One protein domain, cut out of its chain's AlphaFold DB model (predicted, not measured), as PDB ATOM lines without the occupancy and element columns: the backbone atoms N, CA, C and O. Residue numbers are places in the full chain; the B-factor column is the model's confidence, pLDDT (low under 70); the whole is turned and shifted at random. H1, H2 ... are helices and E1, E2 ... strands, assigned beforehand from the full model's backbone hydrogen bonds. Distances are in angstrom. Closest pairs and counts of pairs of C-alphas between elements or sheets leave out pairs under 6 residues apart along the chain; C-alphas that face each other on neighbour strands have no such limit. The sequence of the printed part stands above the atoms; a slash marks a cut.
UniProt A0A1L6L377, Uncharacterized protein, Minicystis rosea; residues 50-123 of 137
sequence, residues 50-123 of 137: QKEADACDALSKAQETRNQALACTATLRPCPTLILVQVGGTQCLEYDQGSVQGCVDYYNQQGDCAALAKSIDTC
ATOM      1  N   GLN A  50     127.314 157.654 183.530       92.19
ATOM      2  CA  GLN A  50     127.446 156.202 183.502       92.19
ATOM      3  C   GLN A  50     128.455 155.741 184.549       92.19
ATOM      4  O   GLN A  50     129.349 156.491 184.949       92.19
ATOM      5  N   LYS A  51     128.320 154.490 184.985       90.25
ATOM      6  CA  LYS A  51     129.191 153.915 186.010       90.25
ATOM      7  C   LYS A  51     130.580 153.643 185.448       90.25
ATOM      8  O   LYS A  51     130.735 153.342 184.265       90.25
ATOM      9  N   GLU A  52     131.575 153.647 186.333       87.19
ATOM     10  CA  GLU A  52     132.957 153.274 186.009       87.19
ATOM     11  C   GLU A  52     133.049 151.944 185.257       87.19
ATOM     12  O   GLU A  52     133.736 151.867 184.244       87.19
ATOM     13  N   ALA A  53     132.321 150.919 185.711       88.19
ATOM     14  CA  ALA A  53     132.333 149.594 185.093       88.19
ATOM     15  C   ALA A  53     131.854 149.616 183.631       88.19
ATOM     16  O   ALA A  53     132.489 149.003 182.776       88.19
ATOM     17  N   ASP A  54     130.785 150.361 183.336       91.88
ATOM     18  CA  ASP A  54     130.217 150.456 181.986       91.88
ATOM     19  C   ASP A  54     131.145 151.255 181.055       91.88
ATOM     20  O   ASP A  54     131.407 150.851 179.921       91.88
ATOM     21  N   ALA A  55     131.718 152.354 181.558       91.50
ATOM     22  CA  ALA A  55     132.728 153.134 180.843       91.50
ATOM     23  C   ALA A  55     133.977 152.291 180.519       91.50
ATOM     24  O   ALA A  55     134.503 152.326 179.404       91.50
ATOM     25  N   CYS A  56     134.431 151.509 181.498       90.06
ATOM     26  CA  CYS A  56     135.562 150.597 181.391       90.06
ATOM     27  C   CYS A  56     135.335 149.505 180.342       90.06
ATOM     28  O   CYS A  56     136.218 149.265 179.512       90.06
ATOM     29  N   ASP A  57     134.166 148.862 180.360       91.50
ATOM     30  CA  ASP A  57     133.802 147.829 179.389       91.50
ATOM     31  C   ASP A  57     133.790 148.395 177.965       91.50
ATOM     32  O   ASP A  57     134.452 147.854 177.075       91.50
ATOM     33  N   ALA A  58     133.145 149.550 177.765       93.94
ATOM     34  CA  ALA A  58     133.066 150.204 176.462       93.94
ATOM     35  C   ALA A  58     134.455 150.509 175.870       93.94
ATOM     36  O   ALA A  58     134.733 150.172 174.715       93.94
ATOM     37  N   LEU A  59     135.354 151.103 176.663       93.19
ATOM     38  CA  LEU A  59     136.702 151.457 176.210       93.19
ATOM     39  C   LEU A  59     137.588 150.227 175.988       93.19
ATOM     40  O   LEU A  59     138.311 150.173 174.991       93.19
ATOM     41  N   SER A  60     137.513 149.231 176.876       91.75
ATOM     42  CA  SER A  60     138.279 147.983 176.745       91.75
ATOM     43  C   SER A  60     137.870 147.226 175.486       91.75
ATOM     44  O   SER A  60     138.725 146.808 174.705       91.75
ATOM     45  N   LYS A  61     136.561 147.123 175.237       93.12
ATOM     46  CA  LYS A  61     136.007 146.477 174.049       93.12
ATOM     47  C   LYS A  61     136.378 147.212 172.765       93.12
ATOM     48  O   LYS A  61     136.688 146.564 171.765       93.12
ATOM     49  N   ALA A  62     136.379 148.545 172.777       93.75
ATOM     50  CA  ALA A  62     136.827 149.345 171.639       93.75
ATOM     51  C   ALA A  62     138.320 149.123 171.345       93.75
ATOM     52  O   ALA A  62     138.689 148.862 170.198       93.75
ATOM     53  N   GLN A  63     139.171 149.144 172.379       92.81
ATOM     54  CA  GLN A  63     140.597 148.840 172.249       92.81
ATOM     55  C   GLN A  63     140.819 147.427 171.692       92.81
ATOM     56  O   GLN A  63     141.595 147.259 170.753       92.81
ATOM     57  N   GLU A  64     140.151 146.416 172.249       92.75
ATOM     58  CA  GLU A  64     140.272 145.027 171.800       92.75
ATOM     59  C   GLU A  64     139.833 144.873 170.343       92.75
ATOM     60  O   GLU A  64     140.593 144.354 169.521       92.75
ATOM     61  N   THR A  65     138.652 145.391 170.005       94.12
ATOM     62  CA  THR A  65     138.104 145.334 168.645       94.12
ATOM     63  C   THR A  65     139.068 145.974 167.653       94.12
ATOM     64  O   THR A  65     139.349 145.402 166.596       94.12
ATOM     65  N   ARG A  66     139.629 147.145 167.987       94.75
ATOM     66  CA  ARG A  66     140.549 147.830 167.080       94.75
ATOM     67  C   ARG A  66     141.909 147.145 166.993       94.75
ATOM     68  O   ARG A  66     142.444 147.038 165.892       94.75
ATOM     69  N   ASN A  67     142.437 146.626 168.102       93.88
ATOM     70  CA  ASN A  67     143.656 145.817 168.094       93.88
ATOM     71  C   ASN A  67     143.511 144.605 167.170       93.88
ATOM     72  O   ASN A  67     144.402 144.347 166.366       93.88
ATOM     73  N   GLN A  68     142.383 143.893 167.243       94.69
ATOM     74  CA  GLN A  68     142.107 142.751 166.371       94.69
ATOM     75  C   GLN A  68     142.010 143.177 164.900       94.69
ATOM     76  O   GLN A  68     142.645 142.564 164.045       94.69
ATOM     77  N   ALA A  69     141.280 144.259 164.606       95.94
ATOM     78  CA  ALA A  69     141.116 144.767 163.242       95.94
ATOM     79  C   ALA A  69     142.442 145.198 162.587       95.94
ATOM     80  O   ALA A  69     142.605 145.062 161.377       95.94
ATOM     81  N   LEU A  70     143.385 145.706 163.383       96.12
ATOM     82  CA  LEU A  70     144.710 146.146 162.937       96.12
ATOM     83  C   LEU A  70     145.800 145.069 163.100       96.12
ATOM     84  O   LEU A  70     146.959 145.332 162.789       96.12
ATOM     85  N   ALA A  71     145.448 143.876 163.599       96.56
ATOM     86  CA  ALA A  71     146.383 142.807 163.962       96.56
ATOM     87  C   ALA A  71     147.514 143.260 164.916       96.56
ATOM     88  O   ALA A  71     148.659 142.811 164.822       96.56
ATOM     89  N   CYS A  72     147.202 144.151 165.859       93.12
ATOM     90  CA  CYS A  72     148.161 144.654 166.833       93.12
ATOM     91  C   CYS A  72     148.499 143.598 167.887       93.12
ATOM     92  O   CYS A  72     147.618 143.033 168.533       93.12
ATOM     93  N   THR A  73     149.792 143.390 168.141       88.06
ATOM     94  CA  THR A  73     150.265 142.622 169.302       88.06
ATOM     95  C   THR A  73     150.438 143.573 170.487       88.06
ATOM     96  O   THR A  73     151.544 144.020 170.778       88.06
ATOM     97  N   ALA A  74     149.333 143.952 171.130       78.62
ATOM     98  CA  ALA A  74     149.335 144.879 172.260       78.62
ATOM     99  C   ALA A  74     148.684 144.249 173.495       78.62
ATOM    100  O   ALA A  74     147.671 143.557 173.396       78.62
ATOM    101  N   THR A  75     149.250 144.513 174.672       75.19
ATOM    102  CA  THR A  75     148.625 144.142 175.943       75.19
ATOM    103  C   THR A  75     147.472 145.101 176.225       75.19
ATOM    104  O   THR A  75     147.657 146.319 176.238       75.19
ATOM    105  N   LEU A  76     146.275 144.556 176.447       78.62
ATOM    106  CA  LEU A  76     145.135 145.345 176.907       78.62
ATOM    107  C   LEU A  76     145.452 145.922 178.285       78.62
ATOM    108  O   LEU A  76     145.956 145.210 179.159       78.62
ATOM    109  N   ARG A  77     145.159 147.209 178.495       75.88
ATOM    110  CA  ARG A  77     145.253 147.771 179.842       75.88
ATOM    111  C   ARG A  77     144.038 147.305 180.638       75.88
ATOM    112  O   ARG A  77     142.919 147.531 180.182       75.88
ATOM    113  N   PRO A  78     144.227 146.682 181.813       74.75
ATOM    114  CA  PRO A  78     143.098 146.287 182.630       74.75
ATOM    115  C   PRO A  78     142.382 147.536 183.133       74.75
ATOM    116  O   PRO A  78     143.011 148.515 183.550       74.75
ATOM    117  N   CYS A  79     141.060 147.494 183.123       72.56
ATOM    118  CA  CYS A  79     140.272 148.442 183.887       72.56
ATOM    119  C   CYS A  79     140.418 148.144 185.388       72.56
ATOM    120  O   CYS A  79     140.552 146.978 185.760       72.56
ATOM    121  N   PRO A  80     140.441 149.167 186.257       61.34
ATOM    122  CA  PRO A  80     140.121 150.571 185.979       61.34
ATOM    123  C   PRO A  80     141.330 151.446 185.586       61.34
ATOM    124  O   PRO A  80     141.181 152.640 185.344       61.34
ATOM    125  N   THR A  81     142.534 150.879 185.438       66.69
ATOM    126  CA  THR A  81     143.771 151.610 185.070       66.69
ATOM    127  C   THR A  81     143.664 152.413 183.771       66.69
ATOM    128  O   THR A  81     144.338 153.426 183.623       66.69
ATOM    129  N   LEU A  82     142.818 151.980 182.832       68.62
ATOM    130  CA  LEU A  82     142.574 152.693 181.577       68.62
ATOM    131  C   LEU A  82     141.976 154.093 181.810       68.62
ATOM    132  O   LEU A  82     142.278 155.013 181.056       68.62
ATOM    133  N   ILE A  83     141.200 154.258 182.885       68.75
ATOM    134  CA  ILE A  83     140.477 155.494 183.198       68.75
ATOM    135  C   ILE A  83     141.032 156.185 184.459       68.75
ATOM    136  O   ILE A  83     141.170 157.404 184.489       68.75
ATOM    137  N   LEU A  84     141.478 155.433 185.472       62.59
ATOM    138  CA  LEU A  84     141.988 155.989 186.735       62.59
ATOM    139  C   LEU A  84     143.283 156.787 186.606       62.59
ATOM    140  O   LEU A  84     143.506 157.715 187.385       62.59
ATOM    141  N   VAL A  85     144.136 156.461 185.630       60.16
ATOM    142  CA  VAL A  85     145.353 157.249 185.366       60.16
ATOM    143  C   VAL A  85     144.989 158.693 184.999       60.16
ATOM    144  O   VAL A  85     145.765 159.611 185.250       60.16
ATOM    145  N   GLN A  86     143.786 158.909 184.465       58.84
ATOM    146  CA  GLN A  86     143.306 160.215 184.024       58.84
ATOM    147  C   GLN A  86     142.777 161.073 185.182       58.84
ATOM    148  O   GLN A  86     142.825 162.297 185.095       58.84
ATOM    149  N   VAL A  87     142.332 160.443 186.276       59.44
ATOM    150  CA  VAL A  87     141.698 161.105 187.434       59.44
ATOM    151  C   VAL A  87     142.522 161.023 188.720       59.44
ATOM    152  O   VAL A  87     142.003 161.230 189.811       59.44
ATOM    153  N   GLY A  88     143.811 160.690 188.622       61.41
ATOM    154  CA  GLY A  88     144.696 160.625 189.791       61.41
ATOM    155  C   GLY A  88     144.395 159.468 190.752       61.41
ATOM    156  O   GLY A  88     144.759 159.545 191.921       61.41
ATOM    157  N   GLY A  89     143.754 158.395 190.275       64.00
ATOM    158  CA  GLY A  89     143.489 157.193 191.073       64.00
ATOM    159  C   GLY A  89     142.200 157.209 191.900       64.00
ATOM    160  O   GLY A  89     141.989 156.279 192.675       64.00
ATOM    161  N   THR A  90     141.331 158.213 191.748       67.81
ATOM    162  CA  THR A  90     140.031 158.253 192.438       67.81
ATOM    163  C   THR A  90     139.071 157.208 191.872       67.81
ATOM    164  O   THR A  90     138.666 157.292 190.716       67.81
ATOM    165  N   GLN A  91     138.707 156.231 192.697       70.75
ATOM    166  CA  GLN A  91     137.781 155.155 192.345       70.75
ATOM    167  C   GLN A  91     136.317 155.588 192.485       70.75
ATOM    168  O   GLN A  91     136.006 156.558 193.179       70.75
ATOM    169  N   CYS A  92     135.418 154.815 191.872       73.31
ATOM    170  CA  CYS A  92     133.964 154.946 191.998       73.31
ATOM    171  C   CYS A  92     133.404 156.253 191.426       73.31
ATOM    172  O   CYS A  92     132.367 156.729 191.887       73.31
ATOM    173  N   LEU A  93     134.078 156.827 190.431       83.50
ATOM    174  CA  LEU A  93     133.556 157.987 189.726       83.50
ATOM    175  C   LEU A  93     132.493 157.560 188.711       83.50
ATOM    176  O   LEU A  93     132.546 156.488 188.103       83.50
ATOM    177  N   GLU A  94     131.523 158.432 188.506       88.81
ATOM    178  CA  GLU A  94     130.681 158.430 187.327       88.81
ATOM    179  C   GLU A  94     131.366 159.220 186.217       88.81
ATOM    180  O   GLU A  94     132.023 160.245 186.434       88.81
ATOM    181  N   TYR A  95     131.177 158.727 185.004       90.06
ATOM    182  CA  TYR A  95     131.789 159.252 183.798       90.06
ATOM    183  C   TYR A  95     130.712 159.818 182.888       90.06
ATOM    184  O   TYR A  95     129.571 159.352 182.888       90.06
ATOM    185  N   ASP A  96     131.075 160.817 182.095       93.88
ATOM    186  CA  ASP A  96     130.198 161.347 181.063       93.88
ATOM    187  C   ASP A  96     130.155 160.385 179.870       93.88
ATOM    188  O   ASP A  96     131.182 160.062 179.260       93.88
ATOM    189  N   GLN A  97     128.952 159.926 179.535       94.75
ATOM    190  CA  GLN A  97     128.712 158.964 178.466       94.75
ATOM    191  C   GLN A  97     129.176 159.473 177.098       94.75
ATOM    192  O   GLN A  97     129.779 158.714 176.338       94.75
ATOM    193  N   GLY A  98     128.927 160.747 176.790       95.25
ATOM    194  CA  GLY A  98     129.344 161.375 175.537       95.25
ATOM    195  C   GLY A  98     130.863 161.394 175.391       95.25
ATOM    196  O   GLY A  98     131.386 161.027 174.340       95.25
ATOM    197  N   SER A  99     131.574 161.717 176.469       94.81
ATOM    198  CA  SER A  99     133.037 161.718 176.468       94.81
ATOM    199  C   SER A  99     133.625 160.311 176.302       94.81
ATOM    200  O   SER A  99     134.569 160.127 175.537       94.81
ATOM    201  N   VAL A 100     133.030 159.281 176.916       94.94
ATOM    202  CA  VAL A 100     133.451 157.888 176.681       94.94
ATOM    203  C   VAL A 100     133.199 157.467 175.244       94.94
ATOM    204  O   VAL A 100     134.099 156.910 174.616       94.94
ATOM    205  N   GLN A 101     132.015 157.758 174.702       97.06
ATOM    206  CA  GLN A 101     131.704 157.423 173.316       97.06
ATOM    207  C   GLN A 101     132.660 158.127 172.347       97.06
ATOM    208  O   GLN A 101     133.162 157.504 171.417       97.06
ATOM    209  N   GLY A 102     133.001 159.389 172.606       95.81
ATOM    210  CA  GLY A 102     133.985 160.106 171.804       95.81
ATOM    211  C   GLY A 102     135.379 159.468 171.841       95.81
ATOM    212  O   GLY A 102     136.048 159.411 170.811       95.81
ATOM    213  N   CYS A 103     135.810 158.914 172.981       95.00
ATOM    214  CA  CYS A 103     137.043 158.123 173.042       95.00
ATOM    215  C   CYS A 103     136.942 156.810 172.258       95.00
ATOM    216  O   CYS A 103     137.872 156.460 171.532       95.00
ATOM    217  N   VAL A 104     135.813 156.106 172.358       96.00
ATOM    218  CA  VAL A 104     135.549 154.894 171.566       96.00
ATOM    219  C   VAL A 104     135.659 155.195 170.069       96.00
ATOM    220  O   VAL A 104     136.359 154.489 169.341       96.00
ATOM    221  N   ASP A 105     135.028 156.273 169.611       97.06
ATOM    222  CA  ASP A 105     135.074 156.693 168.211       97.06
ATOM    223  C   ASP A 105     136.498 157.072 167.790       97.06
ATOM    224  O   ASP A 105     136.947 156.694 166.705       97.06
ATOM    225  N   TYR A 106     137.243 157.755 168.662       95.38
ATOM    226  CA  TYR A 106     138.633 158.123 168.413       95.38
ATOM    227  C   TYR A 106     139.544 156.901 168.264       95.38
ATOM    228  O   TYR A 106     140.371 156.879 167.353       95.38
ATOM    229  N   TYR A 107     139.371 155.854 169.077       94.38
ATOM    230  CA  TYR A 107     140.123 154.599 168.928       94.38
ATOM    231  C   TYR A 107     139.814 153.932 167.585       94.38
ATOM    232  O   TYR A 107     140.719 153.498 166.871       94.38
ATOM    233  N   ASN A 108     138.539 153.907 167.198       95.50
ATOM    234  CA  ASN A 108     138.087 153.254 165.971       95.50
ATOM    235  C   ASN A 108     138.593 153.922 164.684       95.50
ATOM    236  O   ASN A 108     138.673 153.261 163.645       95.50
ATOM    237  N   GLN A 109     138.974 155.198 164.742       96.19
ATOM    238  CA  GLN A 109     139.504 155.948 163.598       96.19
ATOM    239  C   GLN A 109     140.993 155.680 163.321       96.19
ATOM    240  O   GLN A 109     141.478 156.014 162.240       96.19
ATOM    241  N   GLN A 110     141.736 155.079 164.257       96.94
ATOM    242  CA  GLN A 110     143.193 154.968 164.138       96.94
ATOM    243  C   GLN A 110     143.608 153.936 163.095       96.94
ATOM    244  O   GLN A 110     143.183 152.788 163.163       96.94
ATOM    245  N   GLY A 111     144.443 154.323 162.129       96.31
ATOM    246  CA  GLY A 111     144.817 153.479 160.987       96.31
ATOM    247  C   GLY A 111     145.898 152.432 161.265       96.31
ATOM    248  O   GLY A 111     146.072 151.519 160.464       96.31
ATOM    249  N   ASP A 112     146.609 152.549 162.384       96.81
ATOM    250  CA  ASP A 112     147.722 151.676 162.747       96.81
ATOM    251  C   ASP A 112     147.864 151.531 164.271       96.81
ATOM    252  O   ASP A 112     147.249 152.260 165.057       96.81
ATOM    253  N   CYS A 113     148.673 150.560 164.694       95.06
ATOM    254  CA  CYS A 113     148.842 150.211 166.103       95.06
ATOM    255  C   CYS A 113     149.507 151.310 166.939       95.06
ATOM    256  O   CYS A 113     149.205 151.433 168.125       95.06
ATOM    257  N   ALA A 114     150.407 152.106 166.353       94.56
ATOM    258  CA  ALA A 114     151.087 153.178 167.074       94.56
ATOM    259  C   ALA A 114     150.129 154.349 167.327       94.56
ATOM    260  O   ALA A 114     150.080 154.888 168.435       94.56
ATOM    261  N   ALA A 115     149.320 154.693 166.326       94.62
ATOM    262  CA  ALA A 115     148.254 155.673 166.437       94.62
ATOM    263  C   ALA A 115     147.178 155.218 167.438       94.62
ATOM    264  O   ALA A 115     146.769 156.005 168.292       94.62
ATOM    265  N   LEU A 116     146.800 153.931 167.422       93.94
ATOM    266  CA  LEU A 116     145.892 153.350 168.414       93.94
ATOM    267  C   LEU A 116     146.452 153.458 169.836       93.94
ATOM    268  O   LEU A 116     145.778 154.010 170.705       93.94
ATOM    269  N   ALA A 117     147.688 153.011 170.074       91.69
ATOM    270  CA  ALA A 117     148.325 153.108 171.389       91.69
ATOM    271  C   ALA A 117     148.360 154.561 171.894       91.69
ATOM    272  O   ALA A 117     147.915 154.846 173.004       91.69
ATOM    273  N   LYS A 118     148.777 155.502 171.036       91.69
ATOM    274  CA  LYS A 118     148.781 156.932 171.362       91.69
ATOM    275  C   LYS A 118     147.380 157.454 171.671       91.69
ATOM    276  O   LYS A 118     147.217 158.246 172.597       91.69
ATOM    277  N   SER A 119     146.367 157.037 170.916       91.69
ATOM    278  CA  SER A 119     144.989 157.476 171.145       91.69
ATOM    279  C   SER A 119     144.467 157.033 172.516       91.69
ATOM    280  O   SER A 119     143.864 157.840 173.219       91.69
ATOM    281  N   ILE A 120     144.798 155.811 172.948       90.56
ATOM    282  CA  ILE A 120     144.425 155.250 174.257       90.56
ATOM    283  C   ILE A 120     145.114 155.982 175.417       90.56
ATOM    284  O   ILE A 120     144.551 156.079 176.505       90.56
ATOM    285  N   ASP A 121     146.319 156.513 175.204       88.75
ATOM    286  CA  ASP A 121     147.039 157.309 176.209       88.75
ATOM    287  C   ASP A 121     146.625 158.781 176.255       88.75
ATOM    288  O   ASP A 121     146.816 159.449 177.271       88.75
ATOM    289  N   THR A 122     146.079 159.304 175.157       90.31
ATOM    290  CA  THR A 122     145.776 160.734 175.019       90.31
ATOM    291  C   THR A 122     144.296 161.057 175.149       90.31
ATOM    292  O   THR A 122     143.978 162.224 175.361       90.31
ATOM    293  N   CYS A 123     143.393 160.079 175.036       91.12
ATOM    294  CA  CYS A 123     141.967 160.338 175.191       91.12
ATOM    295  C   CYS A 123     141.580 160.498 176.656       91.12
ATOM    296  O   CYS A 123     141.819 159.598 177.456       91.12
TER     297      CYS A 123
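AT A GLANCE: This is residues 50 to 123 of the 137 residues of an uncharacterized protein of Minicystis rosea (UniProt A0A1L6L377). Helices H1, H3 and H4 stand side by side as a small bundle, their centres in a triangle; a long link runs back along H1 to short H2. The printed part has 74 residues, mostly helix, in the order H1, H2, E1, H3, H4. It is compact, radius of gyration of the C-alphas 11.7 A, spanning 33 by 21 by 17 A.

HOW THE PARTS SIT: H1, residues 52 to 69, touches H3, residues 97 to 108, the same way at a shallow tilt of 13 degrees; the closest C-alphas, Ala 62 and Val 104, are 5.7 A apart. H3 and H4, residues 113 to 122, form a helical hairpin. H2, residues 81 to 84, only just touches H1, with 3 pairs of C-alphas within 8 A. E1, residues 94 to 96, pairs with no named strand. In H1, H3 and H4 every O i to N i+4 pair is within hydrogen-bond range.

IN THESE COORDINATES: H1, 25.6 A long, begins at C-alpha 52, (132.957, 153.274, 186.009). H4 ends at C-alpha 122, (145.776, 160.734, 175.019).

THE WHOLE: The printed part has no cut. pLDDT is under 70 at residues 80 to 90.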